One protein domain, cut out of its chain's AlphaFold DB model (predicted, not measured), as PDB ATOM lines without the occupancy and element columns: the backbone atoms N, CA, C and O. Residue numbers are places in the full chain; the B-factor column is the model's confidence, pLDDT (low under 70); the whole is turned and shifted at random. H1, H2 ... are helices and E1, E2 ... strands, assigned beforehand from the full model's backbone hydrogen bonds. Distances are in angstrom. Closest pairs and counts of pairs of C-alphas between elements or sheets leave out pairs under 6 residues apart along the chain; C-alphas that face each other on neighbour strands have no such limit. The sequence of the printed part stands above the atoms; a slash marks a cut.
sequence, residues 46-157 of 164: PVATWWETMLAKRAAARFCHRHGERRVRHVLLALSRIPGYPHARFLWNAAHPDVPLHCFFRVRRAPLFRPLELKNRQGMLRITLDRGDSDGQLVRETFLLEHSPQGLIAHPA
ATOM      1  N   PRO A  46       9.646  26.214  56.096       85.50
ATOM      2  CA  PRO A  46       9.326  27.114  54.993       85.50
ATOM      3  C   PRO A  46       9.469  26.430  53.628       85.50
ATOM      4  O   PRO A  46       8.766  26.781  52.674       85.50
ATOM      5  N   VAL A  47      10.351  25.432  53.511       88.69
ATOM      6  CA  VAL A  47      10.589  24.715  52.253       88.69
ATOM      7  C   VAL A  47       9.410  23.802  51.935       88.69
ATOM      8  O   VAL A  47       8.891  23.859  50.815       88.69
ATOM      9  N   ALA A  48       8.938  22.999  52.892       86.25
ATOM     10  CA  ALA A  48       7.757  22.166  52.686       86.25
ATOM     11  C   ALA A  48       6.506  23.014  52.422       86.25
ATOM     12  O   ALA A  48       5.731  22.688  51.520       86.25
ATOM     13  N   THR A  49       6.347  24.140  53.125       85.81
ATOM     14  CA  THR A  49       5.240  25.088  52.909       85.81
ATOM     15  C   THR A  49       5.263  25.675  51.498       85.81
ATOM     16  O   THR A  49       4.227  25.745  50.825       85.81
ATOM     17  N   TRP A  50       6.441  26.061  51.000       89.06
ATOM     18  CA  TRP A  50       6.599  26.539  49.628       89.06
ATOM     19  C   TRP A  50       6.230  25.462  48.599       89.06
ATOM     20  O   TRP A  50       5.461  25.733  47.668       89.06
ATOM     21  N   TRP A  51       6.714  24.228  48.785       91.12
ATOM     22  CA  TRP A  51       6.378  23.097  47.917       91.12
ATOM     23  C   TRP A  51       4.881  22.796  47.915       91.12
ATOM     24  O   TRP A  51       4.291  22.628  46.845       91.12
ATOM     25  N   GLU A  52       4.252  22.770  49.088       91.50
ATOM     26  CA  GLU A  52       2.812  22.559  49.215       91.50
ATOM     27  C   GLU A  52       2.035  23.662  48.499       91.50
ATOM     28  O   GLU A  52       1.141  23.374  47.706       91.50
ATOM     29  N   THR A  53       2.431  24.922  48.689       91.94
ATOM     30  CA  THR A  53       1.808  26.068  48.019       91.94
ATOM     31  C   THR A  53       1.904  25.941  46.502       91.94
ATOM     32  O   THR A  53       0.931  26.196  45.788       91.94
ATOM     33  N   MET A  54       3.058  25.523  45.975       95.44
ATOM     34  CA  MET A  54       3.240  25.311  44.540       95.44
ATOM     35  C   MET A  54       2.329  24.191  44.008       95.44
ATOM     36  O   MET A  54       1.646  24.375  42.993       95.44
ATOM     37  N   LEU A  55       2.273  23.051  44.701       95.38
ATOM     38  CA  LEU A  55       1.414  21.924  44.331       95.38
ATOM     39  C   LEU A  55      -0.070  22.298  44.393       95.38
ATOM     40  O   LEU A  55      -0.813  22.002  43.454       95.38
ATOM     41  N   ALA A  56      -0.484  22.995  45.448       94.69
ATOM     42  CA  ALA A  56      -1.839  23.490  45.640       94.69
ATOM     43  C   ALA A  56      -2.240  24.469  44.531       94.69
ATOM     44  O   ALA A  56      -3.301  24.312  43.922       94.69
ATOM     45  N   LYS A  57      -1.368  25.425  44.179       96.00
ATOM     46  CA  LYS A  57      -1.586  26.357  43.058       96.00
ATOM     47  C   LYS A  57      -1.800  25.613  41.748       96.00
ATOM     48  O   LYS A  57      -2.753  25.904  41.027       96.00
ATOM     49  N   ARG A  58      -0.960  24.620  41.449       96.12
ATOM     50  CA  ARG A  58      -1.088  23.812  40.228       96.12
ATOM     51  C   ARG A  58      -2.371  22.981  40.221       96.12
ATOM     52  O   ARG A  58      -3.043  22.903  39.191       96.12
ATOM     53  N   ALA A  59      -2.714  22.361  41.348       95.25
ATOM     54  CA  ALA A  59      -3.931  21.572  41.492       95.25
ATOM     55  C   ALA A  59      -5.183  22.438  41.298       95.25
ATOM     56  O   ALA A  59      -6.027  22.094  40.467       95.25
ATOM     57  N   ALA A  60      -5.244  23.584  41.979       95.38
ATOM     58  CA  ALA A  60      -6.329  24.549  41.871       95.38
ATOM     59  C   ALA A  60      -6.452  25.094  40.446       95.38
ATOM     60  O   ALA A  60      -7.523  24.993  39.855       95.38
ATOM     61  N   ALA A  61      -5.356  25.566  39.842       95.75
ATOM     62  CA  ALA A  61      -5.362  26.096  38.479       95.75
ATOM     63  C   ALA A  61      -5.893  25.070  37.465       95.75
ATOM     64  O   ALA A  61      -6.779  25.380  36.670       95.75
ATOM     65  N   ARG A  62      -5.420  23.819  37.533       95.88
ATOM     66  CA  ARG A  62      -5.903  22.733  36.666       95.88
ATOM     67  C   ARG A  62      -7.385  22.431  36.890       95.88
ATOM     68  O   ARG A  62      -8.107  22.144  35.937       95.88
ATOM     69  N   PHE A  63      -7.844  22.450  38.137       95.81
ATOM     70  CA  PHE A  63      -9.241  22.183  38.465       95.81
ATOM     71  C   PHE A  63     -10.155  23.325  37.988       95.81
ATOM     72  O   PHE A  63     -11.162  23.074  37.327       95.81
ATOM     73  N   CYS A  64      -9.754  24.576  38.216       94.06
ATOM     74  CA  CYS A  64     -10.443  25.777  37.743       94.06
ATOM     75  C   CYS A  64     -10.499  25.872  36.231       94.06
ATOM     76  O   CYS A  64     -11.553  26.196  35.696       94.06
ATOM     77  N   HIS A  65      -9.402  25.564  35.541       95.06
ATOM     78  CA  HIS A  65      -9.365  25.597  34.085       95.06
ATOM     79  C   HIS A  65     -10.431  24.674  33.472       95.06
ATOM     80  O   HIS A  65     -11.067  25.030  32.488       95.06
ATOM     81  N   ARG A  66     -10.686  23.514  34.096       94.00
ATOM     82  CA  ARG A  66     -11.693  22.550  33.626       94.00
ATOM     83  C   ARG A  66     -13.127  22.901  34.023       94.00
ATOM     84  O   ARG A  66     -14.059  22.520  33.320       94.00
ATOM     85  N   HIS A  67     -13.328  23.566  35.161       93.81
ATOM     86  CA  HIS A  67     -14.658  23.657  35.782       93.81
ATOM     87  C   HIS A  67     -15.172  25.081  36.027       93.81
ATOM     88  O   HIS A  67     -16.370  25.241  36.281       93.81
ATOM     89  N   GLY A  68     -14.312  26.090  35.895       93.38
ATOM     90  CA  GLY A  68     -14.576  27.496  36.192       93.38
ATOM     91  C   GLY A  68     -14.467  27.812  37.684       93.38
ATOM     92  O   GLY A  68     -15.073  27.138  38.516       93.38
ATOM     93  N   GLU A  69     -13.732  28.868  38.037       93.50
ATOM     94  CA  GLU A  69     -13.461  29.240  39.435       93.50
ATOM     95  C   GLU A  69     -14.735  29.449  40.261       93.50
ATOM     96  O   GLU A  69     -14.873  28.853  41.327       93.50
ATOM     97  N   ARG A  70     -15.705  30.216  39.745       92.00
ATOM     98  CA  ARG A  70     -16.982  30.477  40.435       92.00
ATOM     99  C   ARG A  70     -17.698  29.185  40.835       92.00
ATOM    100  O   ARG A  70     -18.179  29.061  41.958       92.00
ATOM    101  N   ARG A  71     -17.744  28.208  39.925       92.00
ATOM    102  CA  ARG A  71     -18.373  26.909  40.190       92.00
ATOM    103  C   ARG A  71     -17.605  26.146  41.261       92.00
ATOM    104  O   ARG A  71     -18.228  25.610  42.169       92.00
ATOM    105  N   VAL A  72     -16.275  26.123  41.179       94.38
ATOM    106  CA  VAL A  72     -15.437  25.460  42.186       94.38
ATOM    107  C   VAL A  72     -15.662  26.080  43.565       94.38
ATOM    108  O   VAL A  72     -15.925  25.343  44.507       94.38
ATOM    109  N   ARG A  73     -15.665  27.414  43.686       94.44
ATOM    110  CA  ARG A  73     -15.947  28.118  44.951       94.44
ATOM    111  C   ARG A  73     -17.290  27.719  45.555       94.44
ATOM    112  O   ARG A  73     -17.353  27.390  46.733       94.44
ATOM    113  N   HIS A  74     -18.348  27.689  44.744       92.94
ATOM    114  CA  HIS A  74     -19.676  27.283  45.213       92.94
ATOM    115  C   HIS A  74     -19.710  25.820  45.672       92.94
ATOM    116  O   HIS A  74     -20.371  25.509  46.657       92.94
ATOM    117  N   VAL A  75     -18.995  24.926  44.982       94.38
ATOM    118  CA  VAL A  75     -18.881  23.515  45.376       94.38
ATOM    119  C   VAL A  75     -18.152  23.383  46.716       94.38
ATOM    120  O   VAL A  75     -18.638  22.689  47.601       94.38
ATOM    121  N   LEU A  76     -17.021  24.071  46.896       94.94
ATOM    122  CA  LEU A  76     -16.261  24.053  48.152       94.94
ATOM    123  C   LEU A  76     -17.085  24.606  49.323       94.94
ATOM    124  O   LEU A  76     -17.136  23.987  50.386       94.94
ATOM    125  N   LEU A  77     -17.801  25.715  49.106       92.44
ATOM    126  CA  LEU A  77     -18.732  26.262  50.090       92.44
ATOM    127  C   LEU A  77     -19.831  25.250  50.445       92.44
ATOM    128  O   LEU A  77     -20.120  25.054  51.622       92.44
ATOM    129  N   ALA A  78     -20.423  24.582  49.453       92.81
ATOM    130  CA  ALA A  78     -21.456  23.577  49.691       92.81
ATOM    131  C   ALA A  78     -20.943  22.399  50.530       92.81
ATOM    132  O   ALA A  78     -21.628  21.972  51.455       92.81
ATOM    133  N   LEU A  79     -19.719  21.923  50.270       93.00
ATOM    134  CA  LEU A  79     -19.079  20.883  51.084       93.00
ATOM    135  C   LEU A  79     -18.873  21.337  52.533       93.00
ATOM    136  O   LEU A  79     -19.080  20.551  53.453       93.00
ATOM    137  N   SER A  80     -18.519  22.607  52.756       90.81
ATOM    138  CA  SER A  80     -18.362  23.143  54.115       90.81
ATOM    139  C   SER A  80     -19.656  23.105  54.931       90.81
ATOM    140  O   SER A  80     -19.617  22.987  56.148       90.81
ATOM    141  N   ARG A  81     -20.815  23.159  54.268       88.00
ATOM    142  CA  ARG A  81     -22.126  23.174  54.924       88.00
ATOM    143  C   ARG A  81     -22.612  21.788  55.347       88.00
ATOM    144  O   ARG A  81     -23.632  21.713  56.031       88.00
ATOM    145  N   ILE A  82     -21.912  20.711  54.986       88.31
ATOM    146  CA  ILE A  82     -22.263  19.348  55.400       88.31
ATOM    147  C   ILE A  82     -22.005  19.194  56.915       88.31
ATOM    148  O   ILE A  82     -20.885  19.443  57.369       88.31
ATOM    149  N   PRO A  83     -23.008  18.791  57.726       83.62
ATOM    150  CA  PRO A  83     -22.814  18.542  59.156       83.62
ATOM    151  C   PRO A  83     -21.721  17.507  59.432       83.62
ATOM    152  O   PRO A  83     -21.644  16.489  58.750       83.62
ATOM    153  N   GLY A  84     -20.866  17.786  60.419       82.88
ATOM    154  CA  GLY A  84     -19.775  16.893  60.816       82.88
ATOM    155  C   GLY A  84     -18.655  16.724  59.782       82.88
ATOM    156  O   GLY A  84     -17.770  15.895  59.987       82.88
ATOM    157  N   TYR A  85     -18.652  17.473  58.672       85.62
ATOM    158  CA  TYR A  85     -17.640  17.281  57.636       85.62
ATOM    159  C   TYR A  85     -16.253  17.752  58.115       85.62
ATOM    160  O   TYR A  85     -16.083  18.941  58.395       85.62
ATOM    161  N   PRO A  86     -15.219  16.880  58.156       81.94
ATOM    162  CA  PRO A  86     -13.937  17.207  58.799       81.94
ATOM    163  C   PRO A  86     -13.202  18.407  58.188       81.94
ATOM    164  O   PRO A  86     -12.402  19.077  58.841       81.94
ATOM    165  N   HIS A  87     -13.472  18.682  56.913       86.94
ATOM    166  CA  HIS A  87     -12.800  19.716  56.134       86.94
ATOM    167  C   HIS A  87     -13.585  21.039  56.107       86.94
ATOM    168  O   HIS A  87     -13.114  22.033  55.559       86.94
ATOM    169  N   ALA A  88     -14.763  21.097  56.740       86.88
ATOM    170  CA  ALA A  88     -15.618  22.281  56.737       86.88
ATOM    171  C   ALA A  88     -14.904  23.543  57.252       86.88
ATOM    172  O   ALA A  88     -15.051  24.619  56.668       86.88
ATOM    173  N   ARG A  89     -14.059  23.392  58.281       81.31
ATOM    174  CA  ARG A  89     -13.322  24.479  58.955       81.31
ATOM    175  C   ARG A  89     -12.407  25.321  58.068       81.31
ATOM    176  O   ARG A  89     -12.119  26.455  58.422       81.31
ATOM    177  N   PHE A  90     -11.952  24.804  56.930       84.69
ATOM    178  CA  PHE A  90     -11.117  25.581  56.007       84.69
ATOM    179  C   PHE A  90     -11.806  25.849  54.670       84.69
ATOM    180  O   PHE A  90     -11.279  26.606  53.872       84.69
ATOM    181  N   LEU A  91     -12.969  25.248  54.406       90.88
ATOM    182  CA  LEU A  91     -13.718  25.446  53.161       90.88
ATOM    183  C   LEU A  91     -14.767  26.563  53.260       90.88
ATOM    184  O   LEU A  91     -15.241  27.050  52.235       90.88
ATOM    185  N   TRP A  92     -15.154  26.963  54.474       86.69
ATOM    186  CA  TRP A  92     -16.285  27.870  54.708       86.69
ATOM    187  C   TRP A  92     -16.135  29.245  54.043       86.69
ATOM    188  O   TRP A  92     -17.125  29.834  53.615       86.69
ATOM    189  N   ASN A  93     -14.908  29.749  53.910       87.38
ATOM    190  CA  ASN A  93     -14.604  31.030  53.273       87.38
ATOM    191  C   ASN A  93     -14.289  30.894  51.774       87.38
ATOM    192  O   ASN A  93     -13.862  31.866  51.152       87.38
ATOM    193  N   ALA A  94     -14.546  29.740  51.145       90.75
ATOM    194  CA  ALA A  94     -14.314  29.546  49.710       90.75
ATOM    195  C   ALA A  94     -15.125  30.491  48.813       90.75
ATOM    196  O   ALA A  94     -14.718  30.780  47.684       90.75
ATOM    197  N   ALA A  95     -16.245  31.008  49.322       85.56
ATOM    198  CA  ALA A  95     -17.055  32.010  48.637       85.56
ATOM    199  C   ALA A  95     -16.401  33.401  48.598       85.56
ATOM    200  O   ALA A  95     -16.782  34.217  47.761       85.56
ATOM    201  N   HIS A  96     -15.435  33.678  49.481       87.50
ATOM    202  CA  HIS A  96     -14.802  34.986  49.578       87.50
ATOM    203  C   HIS A  96     -13.855  35.200  48.385       87.50
ATOM    204  O   HIS A  96     -12.906  34.424  48.220       87.50
ATOM    205  N   PRO A  97     -14.078  36.228  47.545       83.62
ATOM    206  CA  PRO A  97     -13.324  36.410  46.304       83.62
ATOM    207  C   PRO A  97     -11.831  36.644  46.559       83.62
ATOM    208  O   PRO A  97     -11.002  36.086  45.843       83.62
ATOM    209  N   ASP A  98     -11.496  37.374  47.625       87.62
ATOM    210  CA  ASP A  98     -10.105  37.715  47.952       87.62
ATOM    211  C   ASP A  98      -9.289  36.545  48.512       87.62
ATOM    212  O   ASP A  98      -8.064  36.623  48.569       87.62
ATOM    213  N   VAL A  99      -9.936  35.441  48.908       87.44
ATOM    214  CA  VAL A  99      -9.210  34.254  49.369       87.44
ATOM    215  C   VAL A  99      -8.750  33.467  48.141       87.44
ATOM    216  O   VAL A  99      -9.597  32.999  47.362       87.44
ATOM    217  N   PRO A 100      -7.432  33.283  47.939       91.06
ATOM    218  CA  PRO A 100      -6.927  32.537  46.801       91.06
ATOM    219  C   PRO A 100      -7.406  31.089  46.842       91.06
ATOM    220  O   PRO A 100      -7.267  30.399  47.848       91.06
ATOM    221  N   LEU A 101      -7.913  30.584  45.717       92.25
ATOM    222  CA  LEU A 101      -8.543  29.264  45.708       92.25
ATOM    223  C   LEU A 101      -7.592  28.117  46.085       92.25
ATOM    224  O   LEU A 101      -8.026  27.095  46.607       92.25
ATOM    225  N   HIS A 102      -6.293  28.277  45.833       92.94
ATOM    226  CA  HIS A 102      -5.298  27.264  46.174       92.94
ATOM    227  C   HIS A 102      -5.192  26.999  47.681       92.94
ATOM    228  O   HIS A 102      -4.798  25.899  48.046       92.94
ATOM    229  N   CYS A 103      -5.617  27.927  48.544       90.38
ATOM    230  CA  CYS A 103      -5.648  27.718  49.995       90.38
ATOM    231  C   CYS A 103      -6.580  26.566  50.413       90.38
ATOM    232  O   CYS A 103      -6.412  25.988  51.483       90.38
ATOM    233  N   PHE A 104      -7.539  26.197  49.557       92.62
ATOM    234  CA  PHE A 104      -8.470  25.094  49.797       92.62
ATOM    235  C   PHE A 104      -7.959  23.738  49.309       92.62
ATOM    236  O   PHE A 104      -8.601  22.727  49.567       92.62
ATOM    237  N   PHE A 105      -6.842  23.696  48.580       93.62
ATOM    238  CA  PHE A 105      -6.280  22.469  48.019       93.62
ATOM    239  C   PHE A 105      -5.112  22.021  48.892       93.62
ATOM    240  O   PHE A 105      -4.042  22.618  48.844       93.62
ATOM    241  N   ARG A 106      -5.312  20.951  49.661       90.94
ATOM    242  CA  ARG A 106      -4.287  20.370  50.536       90.94
ATOM    243  C   ARG A 106      -3.757  19.088  49.906       90.94
ATOM    244  O   ARG A 106      -4.367  18.020  49.994       90.94
ATOM    245  N   VAL A 107      -2.651  19.207  49.176       90.19
ATOM    246  CA  VAL A 107      -2.063  18.119  48.390       90.19
ATOM    247  C   VAL A 107      -1.178  17.247  49.259       90.19
ATOM    248  O   VAL A 107      -1.276  16.033  49.141       90.19
ATOM    249  N   ARG A 108      -0.334  17.795  50.125       87.00
ATOM    250  CA  ARG A 108       0.547  17.014  51.010       87.00
ATOM    251  C   ARG A 108       0.386  17.377  52.480       87.00
ATOM    252  O   ARG A 108       0.850  16.610  53.317       87.00
ATOM    253  N   ARG A 109      -0.291  18.484  52.793       83.75
ATOM    254  CA  ARG A 109      -0.540  18.926  54.169       83.75
ATOM    255  C   ARG A 109      -1.832  18.333  54.724       83.75
ATOM    256  O   ARG A 109      -2.857  18.342  54.049       83.75
ATOM    257  N   ALA A 110      -1.806  17.848  55.960       82.94
ATOM    258  CA  ALA A 110      -3.018  17.392  56.627       82.94
ATOM    259  C   ALA A 110      -3.937  18.579  57.026       82.94
ATOM    260  O   ALA A 110      -3.462  19.688  57.281       82.94
ATOM    261  N   PRO A 111      -5.263  18.381  57.080       85.62
ATOM    262  CA  PRO A 111      -5.959  17.223  56.540       85.62
ATOM    263  C   PRO A 111      -5.967  17.293  54.999       85.62
ATOM    264  O   PRO A 111      -6.211  18.351  54.416       85.62
ATOM    265  N   LEU A 112      -5.627  16.181  54.339       90.56
ATOM    266  CA  LEU A 112      -5.487  16.146  52.879       90.56
ATOM    267  C   LEU A 112      -6.838  16.421  52.221       90.56
ATOM    268  O   LEU A 112      -7.844  15.851  52.623       90.56
ATOM    269  N   PHE A 113      -6.855  17.243  51.178       93.69
ATOM    270  CA  PHE A 113      -8.068  17.570  50.437       93.69
ATOM    271  C   PHE A 113      -7.736  17.817  48.970       93.69
ATOM    272  O   PHE A 113      -7.142  18.835  48.596       93.69
ATOM    273  N   ARG A 114      -8.108  16.858  48.120       94.44
ATOM    274  CA  ARG A 114      -7.725  16.821  46.707       94.44
ATOM    275  C   ARG A 114      -8.955  16.606  45.822       94.44
ATOM    276  O   ARG A 114      -9.304  15.462  45.530       94.44
ATOM    277  N   PRO A 115      -9.602  17.681  45.340       94.44
ATOM    278  CA  PRO A 115     -10.624  17.579  44.305       94.44
ATOM    279  C   PRO A 115     -10.056  16.916  43.043       94.44
ATOM    280  O   PRO A 115      -9.085  17.399  42.456       94.44
ATOM    281  N   LEU A 116     -10.658  15.806  42.616       93.88
ATOM    282  CA  LEU A 116     -10.191  15.029  41.466       93.88
ATOM    283  C   LEU A 116     -10.988  15.369  40.211       93.88
ATOM    284  O   LEU A 116     -10.421  15.656  39.148       93.88
ATOM    285  N   GLU A 117     -12.310  15.353  40.352       94.75
ATOM    286  CA  GLU A 117     -13.239  15.448  39.238       94.75
ATOM    287  C   GLU A 117     -14.544  16.131  39.652       94.75
ATOM    288  O   GLU A 117     -15.097  15.834  40.709       94.75
ATOM    289  N   LEU A 118     -15.055  17.012  38.789       95.06
ATOM    290  CA  LEU A 118     -16.409  17.551  38.875       95.06
ATOM    291  C   LEU A 118     -17.152  17.252  37.569       95.06
ATOM    292  O   LEU A 118     -16.778  17.734  36.500       95.06
ATOM    293  N   LYS A 119     -18.224  16.468  37.652       93.75
ATOM    294  CA  LYS A 119     -19.098  16.141  36.519       93.75
ATOM    295  C   LYS A 119     -20.451  16.811  36.692       93.75
ATOM    296  O   LYS A 119     -20.944  16.925  37.805       93.75
ATOM    297  N   ASN A 120     -21.061  17.211  35.584       89.12
ATOM    298  CA  ASN A 120     -22.480  17.546  35.535       89.12
ATOM    299  C   ASN A 120     -23.180  16.448  34.731       89.12
ATOM    300  O   ASN A 120     -22.834  16.228  33.568       89.12
ATOM    301  N   ARG A 121     -24.112  15.725  35.349       82.81
ATOM    302  CA  ARG A 121     -24.955  14.736  34.671       82.81
ATOM    303  C   ARG A 121     -26.406  14.996  35.034       82.81
ATOM    304  O   ARG A 121     -26.747  15.006  36.208       82.81
ATOM    305  N   GLN A 122     -27.241  15.169  34.009       80.50
ATOM    306  CA  GLN A 122     -28.694  15.324  34.159       80.50
ATOM    307  C   GLN A 122     -29.091  16.454  35.134       80.50
ATOM    308  O   GLN A 122     -30.058  16.328  35.870       80.50
ATOM    309  N   GLY A 123     -28.329  17.554  35.159       79.25
ATOM    310  CA  GLY A 123     -28.600  18.697  36.041       79.25
ATOM    311  C   GLY A 123     -28.062  18.551  37.468       79.25
ATOM    312  O   GLY A 123     -28.115  19.518  38.224       79.25
ATOM    313  N   MET A 124     -27.486  17.398  37.816       85.75
ATOM    314  CA  MET A 124     -26.846  17.164  39.106       85.75
ATOM    315  C   MET A 124     -25.325  17.241  38.973       85.75
ATOM    316  O   MET A 124     -24.708  16.623  38.093       85.75
ATOM    317  N   LEU A 125     -24.701  18.015  39.857       93.25
ATOM    318  CA  LEU A 125     -23.250  18.080  39.951       93.25
ATOM    319  C   LEU A 125     -22.752  16.918  40.811       93.25
ATOM    320  O   LEU A 125     -23.357  16.556  41.811       93.25
ATOM    321  N   ARG A 126     -21.630  16.321  40.430       94.75
ATOM    322  CA  ARG A 126     -20.973  15.250  41.179       94.75
ATOM    323  C   ARG A 126     -19.509  15.605  41.340       94.75
ATOM    324  O   ARG A 126     -18.795  15.658  40.337       94.75
ATOM    325  N   ILE A 127     -19.064  15.834  42.572       95.38
ATOM    326  CA  ILE A 127     -17.644  16.007  42.885       95.38
ATOM    327  C   ILE A 127     -17.086  14.708  43.451       95.38
ATOM    328  O   ILE A 127     -17.688  14.100  44.330       95.38
ATOM    329  N   THR A 128     -15.938  14.288  42.935       95.50
ATOM    330  CA  THR A 128     -15.122  13.213  43.505       95.50
ATOM    331  C   THR A 128     -13.825  13.822  44.011       95.50
ATOM    332  O   THR A 128     -13.186  14.605  43.297       95.50
ATOM    333  N   LEU A 129     -13.437  13.484  45.233       94.88
ATOM    334  CA  LEU A 129     -12.245  14.009  45.889       94.88
ATOM    335  C   LEU A 129     -11.583  12.930  46.743       94.88
ATOM    336  O   LEU A 129     -12.254  12.011  47.207       94.88
ATOM    337  N   ASP A 130     -10.279  13.063  46.952       93.69
ATOM    338  CA  ASP A 130      -9.578  12.311  47.991       93.69
ATOM    339  C   ASP A 130      -9.440  13.200  49.228       93.69
ATOM    340  O   ASP A 130      -9.047  14.370  49.113       93.69
ATOM    341  N   ARG A 131      -9.733  12.641  50.401       90.44
ATOM    342  CA  ARG A 131      -9.505  13.291  51.689       90.44
ATOM    343  C   ARG A 131      -8.619  12.461  52.603       90.44
ATOM    344  O   ARG A 131      -8.613  11.241  52.499       90.44
ATOM    345  N   GLY A 132      -7.922  13.114  53.522       85.75
ATOM    346  CA  GLY A 132      -7.316  12.431  54.662       85.75
ATOM    347  C   GLY A 132      -8.398  12.030  55.664       85.75
ATOM    348  O   GLY A 132      -9.319  12.810  55.931       85.75
ATOM    349  N   ASP A 133      -8.328  10.822  56.203       80.19
ATOM    350  CA  ASP A 133      -9.006  10.486  57.453       80.19
ATOM    351  C   ASP A 133      -8.131  10.806  58.674       80.19
ATOM    352  O   ASP A 133      -7.055  11.400  58.557       80.19
ATOM    353  N   SER A 134      -8.641  10.467  59.857       72.56
ATOM    354  CA  SER A 134      -7.973  10.700  61.138       72.56
ATOM    355  C   SER A 134      -6.649   9.942  61.277       72.56
ATOM    356  O   SER A 134      -5.776  10.407  62.004       72.56
ATOM    357  N   ASP A 135      -6.485   8.837  60.544       74.31
ATOM    358  CA  ASP A 135      -5.290   7.986  60.548       74.31
ATOM    359  C   ASP A 135      -4.319   8.346  59.406       74.31
ATOM    360  O   ASP A 135      -3.302   7.682  59.190       74.31
ATOM    361  N   GLY A 136      -4.620   9.410  58.652       70.44
ATOM    362  CA  GLY A 136      -3.820   9.882  57.525       70.44
ATOM    363  C   GLY A 136      -3.986   9.060  56.243       70.44
ATOM    364  O   GLY A 136      -3.283   9.323  55.262       70.44
ATOM    365  N   GLN A 137      -4.911   8.098  56.209       82.12
ATOM    366  CA  GLN A 137      -5.241   7.345  55.004       82.12
ATOM    367  C   GLN A 137      -6.076   8.194  54.048       82.12
ATOM    368  O   GLN A 137      -6.847   9.075  54.438       82.12
ATOM    369  N   LEU A 138      -5.908   7.932  52.752       87.62
ATOM    370  CA  LEU A 138      -6.680   8.603  51.717       87.62
ATOM    371  C   LEU A 138      -8.004   7.880  51.495       87.62
ATOM    372  O   LEU A 138      -8.044   6.778  50.952       87.62
ATOM    373  N   VAL A 139      -9.092   8.550  51.853       90.19
ATOM    374  CA  VAL A 139     -10.456   8.107  51.586       90.19
ATOM    375  C   VAL A 139     -10.979   8.847  50.365       90.19
ATOM    376  O   VAL A 139     -11.013  10.081  50.331       90.19
ATOM    377  N   ARG A 140     -11.403   8.093  49.349       93.19
ATOM    378  CA  ARG A 140     -12.083   8.655  48.183       93.19
ATOM    379  C   ARG A 140     -13.558   8.841  48.481       93.19
ATOM    380  O   ARG A 140     -14.264   7.880  48.767       93.19
ATOM    381  N   GLU A 141     -14.036  10.065  48.324       92.50
ATOM    382  CA  GLU A 141     -15.430  10.416  48.540       92.50
ATOM    383  C   GLU A 141     -16.051  10.986  47.278       92.50
ATOM    384  O   GLU A 141     -15.400  11.614  46.439       92.50
ATOM    385  N   THR A 142     -17.352  10.759  47.148       94.44
ATOM    386  CA  THR A 142     -18.161  11.421  46.139       94.44
ATOM    387  C   THR A 142     -19.316  12.132  46.816       94.44
ATOM    388  O   THR A 142     -20.016  11.533  47.626       94.44
ATOM    389  N   PHE A 143     -19.560  13.375  46.414       94.69
ATOM    390  CA  PHE A 143     -20.750  14.124  46.779       94.69
ATOM    391  C   PHE A 143     -21.584  14.436  45.542       94.69
ATOM    392  O   PHE A 143     -21.051  14.757  44.474       94.69
ATOM    393  N   LEU A 144     -22.896  14.334  45.704       94.12
ATOM    394  CA  LEU A 144     -23.891  14.855  44.782       94.12
ATOM    395  C   LEU A 144     -24.232  16.273  45.228       94.12
ATOM    396  O   LEU A 144     -24.410  16.511  46.418       94.12
ATOM    397  N   LEU A 145     -24.275  17.216  44.292       93.81
ATOM    398  CA  LEU A 145     -24.667  18.585  44.570       93.81
ATOM    399  C   LEU A 145     -25.891  18.966  43.757       93.81
ATOM    400  O   LEU A 145     -25.909  18.849  42.526       93.81
ATOM    401  N   GLU A 146     -26.869  19.480  44.480       91.69
ATOM    402  CA  GLU A 146     -28.132  19.957  43.952       91.69
ATOM    403  C   GLU A 146     -28.152  21.481  43.970       91.69
ATOM    404  O   GLU A 146     -27.622  22.134  44.876       91.69
ATOM    405  N   HIS A 147     -28.752  22.055  42.934       88.06
ATOM    406  CA  HIS A 147     -28.995  23.486  42.875       88.06
ATOM    407  C   HIS A 147     -30.195  23.837  43.754       88.06
ATOM    408  O   HIS A 147     -31.286  23.310  43.562       88.06
ATOM    409  N   SER A 148     -30.001  24.779  44.671       85.94
ATOM    410  CA  SER A 148     -31.055  25.390  45.469       85.94
ATOM    411  C   SER A 148     -31.064  26.913  45.268       85.94
ATOM    412  O   SER A 148     -30.075  27.488  44.798       85.94
ATOM    413  N   PRO A 149     -32.145  27.611  45.658       77.12
ATOM    414  CA  PRO A 149     -32.178  29.075  45.645       77.12
ATOM    415  C   PRO A 149     -31.053  29.728  46.469       77.12
ATOM    416  O   PRO A 149     -30.659  30.857  46.195       77.12
ATOM    417  N   GLN A 150     -30.510  29.011  47.459       74.44
ATOM    418  CA  GLN A 150     -29.457  29.467  48.377       74.44
ATOM    419  C   GLN A 150     -28.041  29.043  47.929       74.44
ATOM    420  O   GLN A 150     -27.062  29.247  48.659       74.44
ATOM    421  N   GLY A 151     -27.911  28.432  46.745       84.25
ATOM    422  CA  GLY A 151     -26.641  27.999  46.167       84.25
ATOM    423  C   GLY A 151     -26.603  26.506  45.851       84.25
ATOM    424  O   GLY A 151     -27.520  25.965  45.246       84.25
ATOM    425  N   LEU A 152     -25.496  25.846  46.190       89.94
ATOM    426  CA  LEU A 152     -25.364  24.395  46.058       89.94
ATOM    427  C   LEU A 152     -25.550  23.742  47.426       89.94
ATOM    428  O   LEU A 152     -25.009  24.226  48.422       89.94
ATOM    429  N   ILE A 153     -26.285  22.635  47.456       90.19
ATOM    430  CA  ILE A 153     -26.405  21.757  48.622       90.19
ATOM    431  C   ILE A 153     -25.685  20.462  48.278       90.19
ATOM    432  O   ILE A 153     -25.922  19.898  47.214       90.19
ATOM    433  N   ALA A 154     -24.766  20.029  49.138       92.44
ATOM    434  CA  ALA A 154     -23.984  18.821  48.925       92.44
ATOM    435  C   ALA A 154     -24.499  17.676  49.804       92.44
ATOM    436  O   ALA A 154     -24.705  17.843  51.005       92.44
ATOM    437  N   HIS A 155     -24.643  16.502  49.201       90.62
ATOM    438  CA  HIS A 155     -25.038  15.261  49.848       90.62
ATOM    439  C   HIS A 155     -23.971  14.197  49.583       90.62
ATOM    440  O   HIS A 155     -23.501  14.085  48.445       90.62
ATOM    441  N   PRO A 156     -23.560  13.404  50.587       88.44
ATOM    442  CA  PRO A 156     -22.705  12.254  50.333       88.44
ATOM    443  C   PRO A 156     -23.419  11.322  49.352       88.44
ATOM    444  O   PRO A 156     -24.597  11.008  49.516       88.44
ATOM    445  N   ALA A 157     -22.720  10.914  48.293       84.56
ATOM    446  CA  ALA A 157     -23.265   9.921  47.386       84.56
ATOM    447  C   ALA A 157     -23.427   8.597  48.154       84.56
ATOM    448  O   ALA A 157     -22.539   8.253  48.941       84.56
TER     449      ALA A 157
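AT A GLANCE: This is residues 46 to 157 of the 164 residues of an uncharacterized protein of Haloferula luteola (UniProt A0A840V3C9). A strongly twisted sheet of four strands curls round one helix, H2, while a long helix, H1, only grazes the sheet beside edge strand E1. The short helix H3 packs on the last residues of H2, and the short H4 on H1. The printed part has 112 residues, in the order H1 H2 H3 H4 E1 E2 E3 E4, with class mixed. The sheet, E1 E2 E3 E4, is antiparallel and a meander, each strand the antiparallel neighbour of the one before; with H2 on one face it makes two layers. The whole is compact, with a radius of gyration of the C-alphas of 13.4 A and spans of 43 by 30 by 22 A.

IN THESE COORDINATES: H1, residues 46 to 67, begins at C-alpha (9.326, 27.114, 54.993) and is 30.9 A long. H2 is residues 69 to 80, 16.6 A; H3 is 88 to 91 and H4 101 to 104. E1 is residues 113 to 121, 23.3 A, and bends by 50 degrees at residue 116; E2 is 124 to 132, 25.4 A; E3 is 138 to 148, 30.2 A. E4, 151 to 156, ends at C-alpha (-22.705, 12.254, 50.333).

HOW THE PARTS SIT: H1 touches H4 with residues 53 to 61 alone, closest at the C-alphas of Lys 57 and His 102, 4.9 A. H2 touches H3, closest at the C-alphas of Ser 80 and Ala 88, 3.9 A. The closest C-alphas of H2 and E4 are Ala 78 and Ile 153, 5.4 A. Hairpins E1-E2, E2-E3 and E3-E4 have N 119 and O 126 at 2.9 A, N 145 and O 125 at 2.7 A, and N 146 and O 153 at 2.9 A, within hydrogen-bond range. In H1 and H2 every O i to N i+4 pair is within range; H3 and H4 are too short for one.

THE WHOLE: The C-alphas farthest apart, Pro 46 and Gln 122, are 44.9 A apart. The printed part has no cut and no long link. Its mean pLDDT is 89.6, and no printed residue is under 70.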